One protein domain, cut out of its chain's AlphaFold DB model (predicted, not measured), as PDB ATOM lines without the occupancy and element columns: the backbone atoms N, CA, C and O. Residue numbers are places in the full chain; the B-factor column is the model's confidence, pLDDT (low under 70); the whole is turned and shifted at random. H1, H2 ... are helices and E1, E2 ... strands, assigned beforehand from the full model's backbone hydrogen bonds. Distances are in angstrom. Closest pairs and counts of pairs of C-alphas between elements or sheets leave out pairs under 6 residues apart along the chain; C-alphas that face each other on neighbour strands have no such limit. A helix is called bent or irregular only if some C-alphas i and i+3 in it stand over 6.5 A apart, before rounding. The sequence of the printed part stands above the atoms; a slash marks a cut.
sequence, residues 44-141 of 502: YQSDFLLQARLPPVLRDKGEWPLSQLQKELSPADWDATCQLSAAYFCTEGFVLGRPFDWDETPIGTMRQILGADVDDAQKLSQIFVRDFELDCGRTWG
ATOM      1  N   TYR A  44     211.237 249.324 198.826       81.31
ATOM      2  CA  TYR A  44     211.158 250.746 198.467       81.31
ATOM      3  C   TYR A  44     211.521 251.640 199.660       81.31
ATOM      4  O   TYR A  44     212.286 252.592 199.520       81.31
ATOM      5  N   GLN A  45     211.024 251.306 200.858       84.75
ATOM      6  CA  GLN A  45     211.389 252.010 202.091       84.75
ATOM      7  C   GLN A  45     212.887 251.884 202.403       84.75
ATOM      8  O   GLN A  45     213.517 252.869 202.788       84.75
ATOM      9  N   SER A  46     213.463 250.693 202.214       79.81
ATOM     10  CA  SER A  46     214.893 250.432 202.388       79.81
ATOM     11  C   SER A  46     215.732 251.233 201.391       79.81
ATOM     12  O   SER A  46     216.643 251.945 201.804       79.81
ATOM     13  N   ASP A  47     215.389 251.199 200.102       81.00
ATOM     14  CA  ASP A  47     216.108 251.928 199.055       81.00
ATOM     15  C   ASP A  47     216.024 253.449 199.236       81.00
ATOM     16  O   ASP A  47     217.047 254.122 199.129       81.00
ATOM     17  N   PHE A  48     214.857 253.987 199.606       87.56
ATOM     18  CA  PHE A  48     214.704 255.403 199.960       87.56
ATOM     19  C   PHE A  48     215.613 255.800 201.140       87.56
ATOM     20  O   PHE A  48     216.247 256.855 201.128       87.56
ATOM     21  N   LEU A  49     215.724 254.944 202.164       86.62
ATOM     22  CA  LEU A  49     216.615 255.182 203.304       86.62
ATOM     23  C   LEU A  49     218.103 255.022 202.954       86.62
ATOM     24  O   LEU A  49     218.923 255.716 203.553       86.62
ATOM     25  N   LEU A  50     218.456 254.130 202.025       85.56
ATOM     26  CA  LEU A  50     219.821 253.957 201.515       85.56
ATOM     27  C   LEU A  50     220.248 255.170 200.680       85.56
ATOM     28  O   LEU A  50     221.313 255.728 200.930       85.56
ATOM     29  N   GLN A  51     219.385 255.634 199.771       84.56
ATOM     30  CA  GLN A  51     219.578 256.843 198.965       84.56
ATOM     31  C   GLN A  51     219.845 258.068 199.852       84.56
ATOM     32  O   GLN A  51     220.869 258.737 199.708       84.56
ATOM     33  N   ALA A  52     218.998 258.291 200.862       84.38
ATOM     34  CA  ALA A  52     219.163 259.367 201.840       84.38
ATOM     35  C   ALA A  52     220.399 259.221 202.761       84.38
ATOM     36  O   ALA A  52     220.725 260.146 203.508       84.38
ATOM     37  N   ARG A  53     221.084 258.068 202.744       86.38
ATOM     38  CA  ARG A  53     222.262 257.749 203.571       86.38
ATOM     39  C   ARG A  53     223.491 257.367 202.740       86.38
ATOM     40  O   ARG A  53     224.396 256.727 203.278       86.38
ATOM     41  N   LEU A  54     223.548 257.775 201.467       82.75
ATOM     42  CA  LEU A  54     224.648 257.444 200.561       82.75
ATOM     43  C   LEU A  54     226.023 257.780 201.192       82.75
ATOM     44  O   LEU A  54     226.274 258.948 201.525       82.75
ATOM     45  N   PRO A  55     226.923 256.791 201.361       85.62
ATOM     46  CA  PRO A  55     228.242 257.001 201.947       85.62
ATOM     47  C   PRO A  55     229.059 258.031 201.153       85.62
ATOM     48  O   PRO A  55     229.074 257.961 199.925       85.62
ATOM     49  N   PRO A  56     229.793 258.956 201.807       85.19
ATOM     50  CA  PRO A  56     230.556 259.994 201.107       85.19
ATOM     51  C   PRO A  56     231.549 259.461 200.063       85.19
ATOM     52  O   PRO A  56     231.727 260.098 199.034       85.19
ATOM     53  N   VAL A  57     232.139 258.283 200.297       83.56
ATOM     54  CA  VAL A  57     233.074 257.613 199.370       83.56
ATOM     55  C   VAL A  57     232.415 257.147 198.058       83.56
ATOM     56  O   VAL A  57     233.092 257.025 197.043       83.56
ATOM     57  N   LEU A  58     231.093 256.933 198.061       83.00
ATOM     58  CA  LEU A  58     230.298 256.541 196.887       83.00
ATOM     59  C   LEU A  58     229.546 257.720 196.248       83.00
ATOM     60  O   LEU A  58     228.820 257.532 195.270       83.00
ATOM     61  N   ARG A  59     229.684 258.934 196.793       82.81
ATOM     62  CA  ARG A  59     229.020 260.121 196.251       82.81
ATOM     63  C   ARG A  59     229.569 260.434 194.860       82.81
ATOM     64  O   ARG A  59     230.778 260.422 194.653       82.81
ATOM     65  N   ASP A  60     228.661 260.697 193.924       77.00
ATOM     66  CA  ASP A  60     228.959 260.987 192.516       77.00
ATOM     67  C   ASP A  60     229.683 259.832 191.779       77.00
ATOM     68  O   ASP A  60     230.305 260.037 190.737       77.00
ATOM     69  N   LYS A  61     229.596 258.602 192.315       80.81
ATOM     70  CA  LYS A  61     230.169 257.369 191.739       80.81
ATOM     71  C   LYS A  61     229.116 256.436 191.117       80.81
ATOM     72  O   LYS A  61     229.389 255.257 190.938       80.81
ATOM     73  N   GLY A  62     227.909 256.929 190.822       73.94
ATOM     74  CA  GLY A  62     226.837 256.129 190.209       73.94
ATOM     75  C   GLY A  62     227.279 255.471 188.896       73.94
ATOM     76  O   GLY A  62     228.008 256.077 188.116       73.94
ATOM     77  N   GLU A  63     226.884 254.214 188.682       70.62
ATOM     78  CA  GLU A  63     227.312 253.362 187.554       70.62
ATOM     79  C   GLU A  63     228.839 253.096 187.461       70.62
ATOM     80  O   GLU A  63     229.307 252.562 186.455       70.62
ATOM     81  N   TRP A  64     229.648 253.400 188.489       79.25
ATOM     82  CA  TRP A  64     231.083 253.069 188.480       79.25
ATOM     83  C   TRP A  64     231.340 251.605 188.868       79.25
ATOM     84  O   TRP A  64     230.818 251.161 189.896       79.25
ATOM     85  N   PRO A  65     232.191 250.863 188.130       80.25
ATOM     86  CA  PRO A  65     232.602 249.519 188.518       80.25
ATOM     87  C   PRO A  65     233.568 249.547 189.711       80.25
ATOM     88  O   PRO A  65     234.418 250.438 189.830       80.25
ATOM     89  N   LEU A  66     233.515 248.522 190.566       85.50
ATOM     90  CA  LEU A  66     234.435 248.389 191.702       85.50
ATOM     91  C   LEU A  66     235.908 248.346 191.265       85.50
ATOM     92  O   LEU A  66     236.764 248.873 191.970       85.50
ATOM     93  N   SER A  67     236.213 247.795 190.084       85.81
ATOM     94  CA  SER A  67     237.579 247.743 189.537       85.81
ATOM     95  C   SER A  67     238.145 249.113 189.134       85.81
ATOM     96  O   SER A  67     239.362 249.246 188.967       85.81
ATOM     97  N   GLN A  68     237.293 250.134 188.980       87.31
ATOM     98  CA  GLN A  68     237.713 251.531 188.856       87.31
ATOM     99  C   GLN A  68     237.904 252.157 190.241       87.31
ATOM    100  O   GLN A  68     238.943 252.762 190.496       87.31
ATOM    101  N   LEU A  69     236.954 251.954 191.163       87.50
ATOM    102  CA  LEU A  69     237.060 252.474 192.532       87.50
ATOM    103  C   LEU A  69     238.310 251.970 193.261       87.50
ATOM    104  O   LEU A  69     239.001 252.770 193.878       87.50
ATOM    105  N   GLN A  70     238.663 250.691 193.123       91.94
ATOM    106  CA  GLN A  70     239.883 250.119 193.707       91.94
ATOM    107  C   GLN A  70     241.173 250.818 193.225       91.94
ATOM    108  O   GLN A  70     242.171 250.825 193.940       91.94
ATOM    109  N   LYS A  71     241.168 251.412 192.022       90.44
ATOM    110  CA  LYS A  71     242.324 252.124 191.443       90.44
ATOM    111  C   LYS A  71     242.378 253.602 191.829       90.44
ATOM    112  O   LYS A  71     243.465 254.169 191.859       90.44
ATOM    113  N   GLU A  72     241.225 254.228 192.064       89.56
ATOM    114  CA  GLU A  72     241.125 255.658 192.391       89.56
ATOM    115  C   GLU A  72     241.103 255.951 193.899       89.56
ATOM    116  O   GLU A  72     241.523 257.029 194.319       89.56
ATOM    117  N   LEU A  73     240.603 255.022 194.717       89.38
ATOM    118  CA  LEU A  73     240.492 255.192 196.164       89.38
ATOM    119  C   LEU A  73     241.816 254.905 196.883       89.38
ATOM    120  O   LEU A  73     242.637 254.101 196.442       89.38
ATOM    121  N   SER A  74     242.008 255.530 198.050       92.25
ATOM    122  CA  SER A  74     243.102 255.142 198.943       92.25
ATOM    123  C   SER A  74     242.862 253.731 199.509       92.25
ATOM    124  O   SER A  74     241.709 253.302 199.604       92.25
ATOM    125  N   PRO A  75     243.899 253.005 199.973       91.38
ATOM    126  CA  PRO A  75     243.711 251.689 200.591       91.38
ATOM    127  C   PRO A  75     242.746 251.694 201.790       91.38
ATOM    128  O   PRO A  75     242.052 250.707 202.021       91.38
ATOM    129  N   ALA A  76     242.670 252.806 202.532       90.75
ATOM    130  CA  ALA A  76     241.737 252.965 203.647       90.75
ATOM    131  C   ALA A  76     240.293 253.188 203.168       90.75
ATOM    132  O   ALA A  76     239.364 252.614 203.734       90.75
ATOM    133  N   ASP A  77     240.100 253.975 202.106       90.69
ATOM    134  CA  ASP A  77     238.781 254.211 201.511       90.69
ATOM    135  C   ASP A  77     238.261 252.968 200.771       90.69
ATOM    136  O   ASP A  77     237.059 252.700 200.782       90.69
ATOM    137  N   TRP A  78     239.156 252.169 200.179       91.94
ATOM    138  CA  TRP A  78     238.833 250.855 199.621       91.94
ATOM    139  C   TRP A  78     238.396 249.873 200.713       91.94
ATOM    140  O   TRP A  78     237.323 249.283 200.595       91.94
ATOM    141  N   ASP A  79     239.150 249.754 201.815       90.25
ATOM    142  CA  ASP A  79     238.751 248.908 202.948       90.25
ATOM    143  C   ASP A  79     237.384 249.329 203.508       90.25
ATOM    144  O   ASP A  79     236.490 248.492 203.643       90.25
ATOM    145  N   ALA A  80     237.175 250.635 203.716       89.38
ATOM    146  CA  ALA A  80     235.891 251.188 204.136       89.38
ATOM    147  C   ALA A  80     234.762 250.871 203.136       89.38
ATOM    148  O   ALA A  80     233.672 250.486 203.556       89.38
ATOM    149  N   THR A  81     235.027 250.967 201.828       90.69
ATOM    150  CA  THR A  81     234.074 250.615 200.760       90.69
ATOM    151  C   THR A  81     233.693 249.136 200.815       90.69
ATOM    152  O   THR A  81     232.510 248.806 200.740       90.69
ATOM    153  N   CYS A  82     234.655 248.238 201.050       89.44
ATOM    154  CA  CYS A  82     234.383 246.815 201.251       89.44
ATOM    155  C   CYS A  82     233.511 246.531 202.494       89.44
ATOM    156  O   CYS A  82     232.804 245.524 202.521       89.44
ATOM    157  N   GLN A  83     233.535 247.384 203.522       90.12
ATOM    158  CA  GLN A  83     232.697 247.226 204.721       90.12
ATOM    159  C   GLN A  83     231.274 247.788 204.566       90.12
ATOM    160  O   GLN A  83     230.428 247.551 205.430       90.12
ATOM    161  N   LEU A  84     230.973 248.506 203.479       88.56
ATOM    162  CA  LEU A  84     229.616 248.980 203.201       88.56
ATOM    163  C   LEU A  84     228.665 247.809 202.915       88.56
ATOM    164  O   LEU A  84     229.078 246.739 202.465       88.56
ATOM    165  N   SER A  85     227.367 248.017 203.161       85.62
ATOM    166  CA  SER A  85     226.331 247.042 202.796       85.62
ATOM    167  C   SER A  85     226.328 246.797 201.286       85.62
ATOM    168  O   SER A  85     226.392 247.747 200.503       85.62
ATOM    169  N   ALA A  86     226.167 245.536 200.879       80.06
ATOM    170  CA  ALA A  86     226.035 245.157 199.475       80.06
ATOM    171  C   ALA A  86     224.850 245.857 198.771       80.06
ATOM    172  O   ALA A  86     224.868 246.016 197.556       80.06
ATOM    173  N   ALA A  87     223.863 246.364 199.525       77.31
ATOM    174  CA  ALA A  87     222.695 247.073 198.999       77.31
ATOM    175  C   ALA A  87     222.995 248.415 198.295       77.31
ATOM    176  O   ALA A  87     222.103 248.952 197.634       77.31
ATOM    177  N   TYR A  88     224.213 248.959 198.438       80.75
ATOM    178  CA  TYR A  88     224.704 250.120 197.676       80.75
ATOM    179  C   TYR A  88     225.251 249.753 196.288       80.75
ATOM    180  O   TYR A  88     225.577 250.642 195.502       80.75
ATOM    181  N   PHE A  89     225.342 248.458 195.982       79.75
ATOM    182  CA  PHE A  89     225.958 247.932 194.773       79.75
ATOM    183  C   PHE A  89     224.987 247.033 194.000       79.75
ATOM    184  O   PHE A  89     224.018 246.492 194.545       79.75
ATOM    185  N   CYS A  90     225.250 246.871 192.709       66.56
ATOM    186  CA  CYS A  90     224.481 246.020 191.817       66.56
ATOM    187  C   CYS A  90     225.384 245.247 190.847       66.56
ATOM    188  O   CYS A  90     226.519 245.631 190.577       66.56
ATOM    189  N   THR A  91     224.858 244.152 190.310       56.94
ATOM    190  CA  THR A  91     225.442 243.380 189.203       56.94
ATOM    191  C   THR A  91     224.379 243.241 188.131       56.94
ATOM    192  O   THR A  91     223.261 242.839 188.452       56.94
ATOM    193  N   GLU A  92     224.690 243.588 186.881       51.09
ATOM    194  CA  GLU A  92     223.733 243.515 185.758       51.09
ATOM    195  C   GLU A  92     222.408 244.279 186.020       51.09
ATOM    196  O   GLU A  92     221.342 243.903 185.538       51.09
ATOM    197  N   GLY A  93     222.454 245.344 186.832       47.34
ATOM    198  CA  GLY A  93     221.276 246.115 187.258       47.34
ATOM    199  C   GLY A  93     220.472 245.511 188.422       47.34
ATOM    200  O   GLY A  93     219.520 246.132 188.884       47.34
ATOM    201  N   PHE A  94     220.855 244.344 188.950       51.91
ATOM    202  CA  PHE A  94     220.232 243.738 190.131       51.91
ATOM    203  C   PHE A  94     220.961 244.138 191.414       51.91
ATOM    204  O   PHE A  94     222.178 243.991 191.507       51.91
ATOM    205  N   VAL A  95     220.218 244.607 192.421       63.12
ATOM    206  CA  VAL A  95     220.760 244.920 193.756       63.12
ATOM    207  C   VAL A  95     221.370 243.663 194.376       63.12
ATOM    208  O   VAL A  95     220.713 242.623 194.463       63.12
ATOM    209  N   LEU A  96     222.619 243.758 194.834       65.00
ATOM    210  CA  LEU A  96     223.316 242.610 195.406       65.00
ATOM    211  C   LEU A  96     222.687 242.152 196.731       65.00
ATOM    212  O   LEU A  96     222.392 242.947 197.624       65.00
ATOM    213  N   GLY A  97     222.534 240.832 196.874       53.16
ATOM    214  CA  GLY A  97     222.169 240.186 198.138       53.16
ATOM    215  C   GLY A  97     220.676 240.132 198.488       53.16
ATOM    216  O   GLY A  97     220.370 239.844 199.643       53.16
ATOM    217  N   ARG A  98     219.744 240.375 197.551       52.19
ATOM    218  CA  ARG A  98     218.290 240.259 197.803       52.19
ATOM    219  C   ARG A  98     217.617 239.096 197.051       52.19
ATOM    220  O   ARG A  98     217.458 239.182 195.833       52.19
ATOM    221  N   PRO A  99     217.119 238.053 197.742       44.34
ATOM    222  CA  PRO A  99     215.931 237.330 197.296       44.34
ATOM    223  C   PRO A  99     214.669 238.170 197.570       44.34
ATOM    224  O   PRO A  99     214.607 238.933 198.531       44.34
ATOM    225  N   PHE A 100     213.645 238.012 196.730       44.75
ATOM    226  CA  PHE A 100     212.386 238.771 196.781       44.75
ATOM    227  C   PHE A 100     211.420 238.199 197.846       44.75
ATOM    228  O   PHE A 100     210.290 237.818 197.526       44.75
ATOM    229  N   ASP A 101     211.837 238.116 199.116       43.75
ATOM    230  CA  ASP A 101     211.030 237.579 200.227       43.75
ATOM    231  C   ASP A 101     210.840 238.553 201.399       43.75
ATOM    232  O   ASP A 101     211.690 239.384 201.692       43.75
ATOM    233  N   TRP A 102     209.650 238.488 202.015       47.69
ATOM    234  CA  TRP A 102     209.259 239.339 203.155       47.69
ATOM    235  C   TRP A 102     209.934 238.916 204.467       47.69
ATOM    236  O   TRP A 102     209.911 239.682 205.425       47.69
ATOM    237  N   ASP A 103     210.493 237.706 204.506       45.50
ATOM    238  CA  ASP A 103     211.112 237.114 205.684       45.50
ATOM    239  C   ASP A 103     212.638 237.254 205.555       45.50
ATOM    240  O   ASP A 103     213.265 236.729 204.632       45.50
ATOM    241  N   GLU A 104     213.220 238.060 206.442       47.94
ATOM    242  CA  GLU A 104     214.521 238.696 206.232       47.94
ATOM    243  C   GLU A 104     215.712 237.727 206.268       47.94
ATOM    244  O   GLU A 104     215.915 236.982 207.228       47.94
ATOM    245  N   THR A 105     216.609 237.858 205.287       47.47
ATOM    246  CA  THR A 105     218.044 237.635 205.519       47.47
ATOM    247  C   THR A 105     218.736 239.002 205.503       47.47
ATOM    248  O   THR A 105     218.533 239.753 204.545       47.47
ATOM    249  N   PRO A 106     219.532 239.375 206.522       51.91
ATOM    250  CA  PRO A 106     220.232 240.655 206.519       51.91
ATOM    251  C   PRO A 106     221.240 240.716 205.364       51.91
ATOM    252  O   PRO A 106     222.030 239.793 205.160       51.91
ATOM    253  N   ILE A 107     221.222 241.826 204.621       64.62
ATOM    254  CA  ILE A 107     222.133 242.053 203.496       64.62
ATOM    255  C   ILE A 107     223.556 242.222 204.040       64.62
ATOM    256  O   ILE A 107     223.828 243.156 204.799       64.62
ATOM    257  N   GLY A 108     224.455 241.325 203.636       73.31
ATOM    258  CA  GLY A 108     225.856 241.332 204.056       73.31
ATOM    259  C   GLY A 108     226.649 242.555 203.581       73.31
ATOM    260  O   GLY A 108     226.174 243.385 202.800       73.31
ATOM    261  N   THR A 109     227.891 242.667 204.047       84.19
ATOM    262  CA  THR A 109     228.838 243.674 203.542       84.19
ATOM    263  C   THR A 109     229.407 243.263 202.186       84.19
ATOM    264  O   THR A 109     229.439 242.081 201.840       84.19
ATOM    265  N   MET A 110     229.915 244.224 201.413       83.69
ATOM    266  CA  MET A 110     230.542 243.945 200.118       83.69
ATOM    267  C   MET A 110     231.723 242.963 200.254       83.69
ATOM    268  O   MET A 110     231.891 242.077 199.420       83.69
ATOM    269  N   ARG A 111     232.476 243.020 201.362       84.25
ATOM    270  CA  ARG A 111     233.527 242.054 201.727       84.25
ATOM    271  C   ARG A 111     233.003 240.632 201.916       84.25
ATOM    272  O   ARG A 111     233.697 239.689 201.552       84.25
ATOM    273  N   GLN A 112     231.803 240.460 202.468       79.75
ATOM    274  CA  GLN A 112     231.178 239.139 202.610       79.75
ATOM    275  C   GLN A 112     230.709 238.580 201.261       79.75
ATOM    276  O   GLN A 112     230.775 237.371 201.063       79.75
ATOM    277  N   ILE A 113     230.282 239.446 200.332       78.06
ATOM    278  CA  ILE A 113     229.915 239.056 198.960       78.06
ATOM    279  C   ILE A 113     231.150 238.697 198.121       78.06
ATOM    280  O   ILE A 113     231.113 237.712 197.391       78.06
ATOM    281  N   LEU A 114     232.241 239.461 198.232       79.31
ATOM    282  CA  LEU A 114     233.493 239.196 197.507       79.31
ATOM    283  C   LEU A 114     234.267 238.000 198.079       79.31
ATOM    284  O   LEU A 114     234.901 237.259 197.333       79.31
ATOM    285  N   GLY A 115     234.239 237.793 199.398       83.06
ATOM    286  CA  GLY A 115     234.920 236.671 200.045       83.06
ATOM    287  C   GLY A 115     236.424 236.643 199.747       83.06
ATOM    288  O   GLY A 115     237.147 237.582 200.074       83.06
ATOM    289  N   ALA A 116     236.894 235.551 199.135       77.44
ATOM    290  CA  ALA A 116     238.290 235.388 198.718       77.44
ATOM    291  C   ALA A 116     238.652 236.182 197.446       77.44
ATOM    292  O   ALA A 116     239.830 236.348 197.147       77.44
ATOM    293  N   ASP A 117     237.657 236.688 196.716       79.06
ATOM    294  CA  ASP A 117     237.806 237.340 195.413       79.06
ATOM    295  C   ASP A 117     237.898 238.877 195.510       79.06
ATOM    296  O   ASP A 117     237.613 239.591 194.550       79.06
ATOM    297  N   VAL A 118     238.265 239.412 196.681       76.38
ATOM    298  CA  VAL A 118     238.245 240.862 196.970       76.38
ATOM    299  C   VAL A 118     239.151 241.699 196.055       76.38
ATOM    300  O   VAL A 118     238.902 242.891 195.902       76.38
ATOM    301  N   ASP A 119     240.139 241.067 195.416       79.56
ATOM    302  CA  ASP A 119     241.076 241.680 194.468       79.56
ATOM    303  C   ASP A 119     240.960 241.100 193.034       79.56
ATOM    304  O   ASP A 119     241.813 241.363 192.183       79.56
ATOM    305  N   ASP A 120     239.916 240.314 192.733       82.44
ATOM    306  CA  ASP A 120     239.665 239.778 191.384       82.44
ATOM    307  C   ASP A 120     239.152 240.890 190.454       82.44
ATOM    308  O   ASP A 120     237.961 241.206 190.404       82.44
ATOM    309  N   ALA A 121     240.064 241.474 189.674       77.25
ATOM    310  CA  ALA A 121     239.765 242.565 188.751       77.25
ATOM    311  C   ALA A 121     238.647 242.256 187.731       77.25
ATOM    312  O   ALA A 121     237.997 243.199 187.273       77.25
ATOM    313  N   GLN A 122     238.407 240.982 187.385       73.69
ATOM    314  CA  GLN A 122     237.334 240.583 186.468       73.69
ATOM    315  C   GLN A 122     235.974 240.584 187.180       73.69
ATOM    316  O   GLN A 122     235.005 241.133 186.655       73.69
ATOM    317  N   LYS A 123     235.885 240.048 188.403       72.62
ATOM    318  CA  LYS A 123     234.644 240.133 189.203       72.62
ATOM    319  C   LYS A 123     234.336 241.572 189.611       72.62
ATOM    320  O   LYS A 123     233.195 242.019 189.503       72.62
ATOM    321  N   LEU A 124     235.354 242.340 189.996       77.56
ATOM    322  CA  LEU A 124     235.207 243.755 190.340       77.56
ATOM    323  C   LEU A 124     234.775 244.631 189.147       77.56
ATOM    324  O   LEU A 124     234.239 245.714 189.371       77.56
ATOM    325  N   SER A 125     234.968 244.206 187.888       75.81
ATOM    326  CA  SER A 125     234.430 244.937 186.727       75.81
ATOM    327  C   SER A 125     232.945 244.678 186.453       75.81
ATOM    328  O   SER A 125     232.351 245.414 185.674       75.81
ATOM    329  N   GLN A 126     232.351 243.655 187.076       69.31
ATOM    330  CA  GLN A 126     230.941 243.273 186.905       69.31
ATOM    331  C   GLN A 126     230.023 243.850 187.997       69.31
ATOM    332  O   GLN A 126     228.798 243.798 187.869       69.31
ATOM    333  N   ILE A 127     230.607 244.390 189.070       72.88
ATOM    334  CA  ILE A 127     229.898 244.960 190.218       72.88
ATOM    335  C   ILE A 127     230.014 246.481 190.164       72.88
ATOM    336  O   ILE A 127     231.122 247.017 190.117       72.88
ATOM    337  N   PHE A 128     228.877 247.167 190.220       76.50
ATOM    338  CA  PHE A 128     228.760 248.612 190.064       76.50
ATOM    339  C   PHE A 128     228.158 249.264 191.308       76.50
ATOM    340  O   PHE A 128     227.374 248.648 192.030       76.50
ATOM    341  N   VAL A 129     228.486 250.532 191.551       79.38
ATOM    342  CA  VAL A 129     227.741 251.378 192.495       79.38
ATOM    343  C   VAL A 129     226.382 251.724 191.895       79.38
ATOM    344  O   VAL A 129     226.290 252.113 190.728       79.38
ATOM    345  N   ARG A 130     225.322 251.626 192.702       76.56
ATOM    346  CA  ARG A 130     223.971 252.017 192.289       76.56
ATOM    347  C   ARG A 130     223.892 253.517 192.009       76.56
ATOM    348  O   ARG A 130     224.264 254.331 192.856       76.56
ATOM    349  N   ASP A 131     223.338 253.877 190.858       71.44
ATOM    350  CA  ASP A 131     222.829 255.225 190.628       71.44
ATOM    351  C   ASP A 131     221.400 255.295 191.177       71.44
ATOM    352  O   ASP A 131     220.457 254.764 190.590       71.44
ATOM    353  N   PHE A 132     221.240 255.929 192.337       71.62
ATOM    354  CA  PHE A 132     219.939 256.008 192.990       71.62
ATOM    355  C   PHE A 132     218.941 256.918 192.258       71.62
ATOM    356  O   PHE A 132     217.739 256.724 192.433       71.62
ATOM    357  N   GLU A 133     219.375 257.893 191.456       66.69
ATOM    358  CA  GLU A 133     218.450 258.727 190.676       66.69
ATOM    359  C   GLU A 133     217.858 257.907 189.524       66.69
ATOM    360  O   GLU A 133     216.636 257.850 189.362       66.69
ATOM    361  N   LEU A 134     218.706 257.165 188.807       59.66
ATOM    362  CA  LEU A 134     218.279 256.262 187.739       59.66
ATOM    363  C   LEU A 134     217.483 255.058 188.271       59.66
ATOM    364  O   LEU A 134     216.489 254.674 187.654       59.66
ATOM    365  N   ASP A 135     217.850 254.491 189.424       65.50
ATOM    366  CA  ASP A 135     217.108 253.397 190.072       65.50
ATOM    367  C   ASP A 135     215.667 253.789 190.437       65.50
ATOM    368  O   ASP A 135     214.774 252.939 190.406       65.50
ATOM    369  N   CYS A 136     215.407 255.061 190.757       65.44
ATOM    370  CA  CYS A 136     214.055 255.539 191.050       65.44
ATOM    371  C   CYS A 136     213.103 255.286 189.869       65.44
ATOM    372  O   CYS A 136     212.025 254.699 190.026       65.44
ATOM    373  N   GLY A 137     213.555 255.641 188.662       59.06
ATOM    374  CA  GLY A 137     212.822 255.400 187.424       59.06
ATOM    375  C   GLY A 137     212.894 253.944 186.954       59.06
ATOM    376  O   GLY A 137     211.875 253.380 186.558       59.06
ATOM    377  N   ARG A 138     214.070 253.307 187.017       57.69
ATOM    378  CA  ARG A 138     214.305 251.947 186.492       57.69
ATOM    379  C   ARG A 138     213.662 250.849 187.346       57.69
ATOM    380  O   ARG A 138     213.019 249.958 186.796       57.69
ATOM    381  N   THR A 139     213.816 250.916 188.668       64.56
ATOM    382  CA  THR A 139     213.335 249.889 189.610       64.56
ATOM    383  C   THR A 139     211.911 250.180 190.067       64.56
ATOM    384  O   THR A 139     211.071 249.280 190.065       64.56
ATOM    385  N   TRP A 140     211.621 251.438 190.417       71.12
ATOM    386  CA  TRP A 140     210.341 251.822 191.024       71.12
ATOM    387  C   TRP A 140     209.381 252.538 190.064       71.12
ATOM    388  O   TRP A 140     208.199 252.707 190.378       71.12
ATOM    389  N   GLY A 141     209.832 252.899 188.862       66.62
ATOM    390  CA  GLY A 141     208.989 253.537 187.853       66.62
ATOM    391  C   GLY A 141     208.537 254.952 188.212       66.62
ATOM    392  O   GLY A 141     207.640 255.447 187.536       66.62
TER     393      GLY A 141
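Overview. This is residues 44 to 141 of the 502 residues of an uncharacterized protein of Acidovorax carolinensis (UniProt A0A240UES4). Two helix clusters stand at opposite ends of a tiny two-stranded sheet, E1 and E2, which lies near the middle: H2, H3, H4 and H5 make a loose group at one end, and H1 and H6 lie side by side at the other. A long loop, residues 92 to 109, reaches out from the sheet and folds back to H4. The printed part has 98 residues with six named helices and two named strands, in the order H1 H2 H3 E1 H4 H5 E2 H6; the sheet is antiparallel and the class is mostly helix. The whole is compact, with a radius of gyration of the C-alphas of 13.0 A and spans of 34 by 27 by 22 A.

Along the chain. H1, residues 44 to 51, begins with C-alpha 44 at (211.158, 250.746, 198.467) and is 10.4 A long from first to last C-alpha. H2, residues 66 to 72, is 9.9 A long, and H3, residues 75 to 83, is 12.6 A long. E1 is residues 89 to 91, with C-alpha 89 at (225.958, 247.932, 194.773). H4, residues 110 to 117, is 10.9 A long and irregular: C-alphas 113 and 116 are 9.1 A apart. H5 is residues 121 to 124 and E2 is residues 127 to 129. H6, residues 132 to 140, is 10.7 A long and ends with C-alpha 140 at (210.341, 251.822, 191.024).

Arrangement. E1 and E2 are antiparallel neighbours at 142 degrees, with N 90 and O 128 2.9 A apart and N 128 and O 90 2.8 A apart, both within hydrogen-bond range. The closest C-alphas of H2 and E2 are those of Leu 66 and Ile 127, 5.9 A apart. H2 and H5 touch, the closest C-alphas being those of Ser 67 and Leu 124, 4.7 A apart. H2 and H3 are close but not clearly touching, closest at the C-alphas of Gln 70 and Trp 78, 6.1 A apart, and run opposite ways at a shallow tilt of 25 degrees. H3 and H4 touch, closest at the C-alphas of Cys 82 and Arg 111, 4.9 A apart, at a steep tilt of 66 degrees. H1 and H6 are close but not clearly touching, closest at the C-alphas of Gln 51 and Phe 132, 6.0 A apart, and run opposite ways at a shallow tilt of 12 degrees. H1 and H3 are apart. In H1 and H3 every O i to N i+4 pair is within hydrogen-bond range, against 2 of 3 in H2, 2 of 4 in H4 and 4 of 5 in H6; H5 is too short for such a pair, and its one O i to N i+3 pair is not within range.

Size, cuts and confidence. The two C-alphas farthest apart, those of Glu 72 and Asp 103, are 37.7 A apart. The printed part has no cut. The links H1 to H2, 14 residues, and E1 to H4, 18 residues, are long. The mean pLDDT of the printed part is 75.2, and residues 90 to 107, 126, 133 to 139 and 141 are under 70.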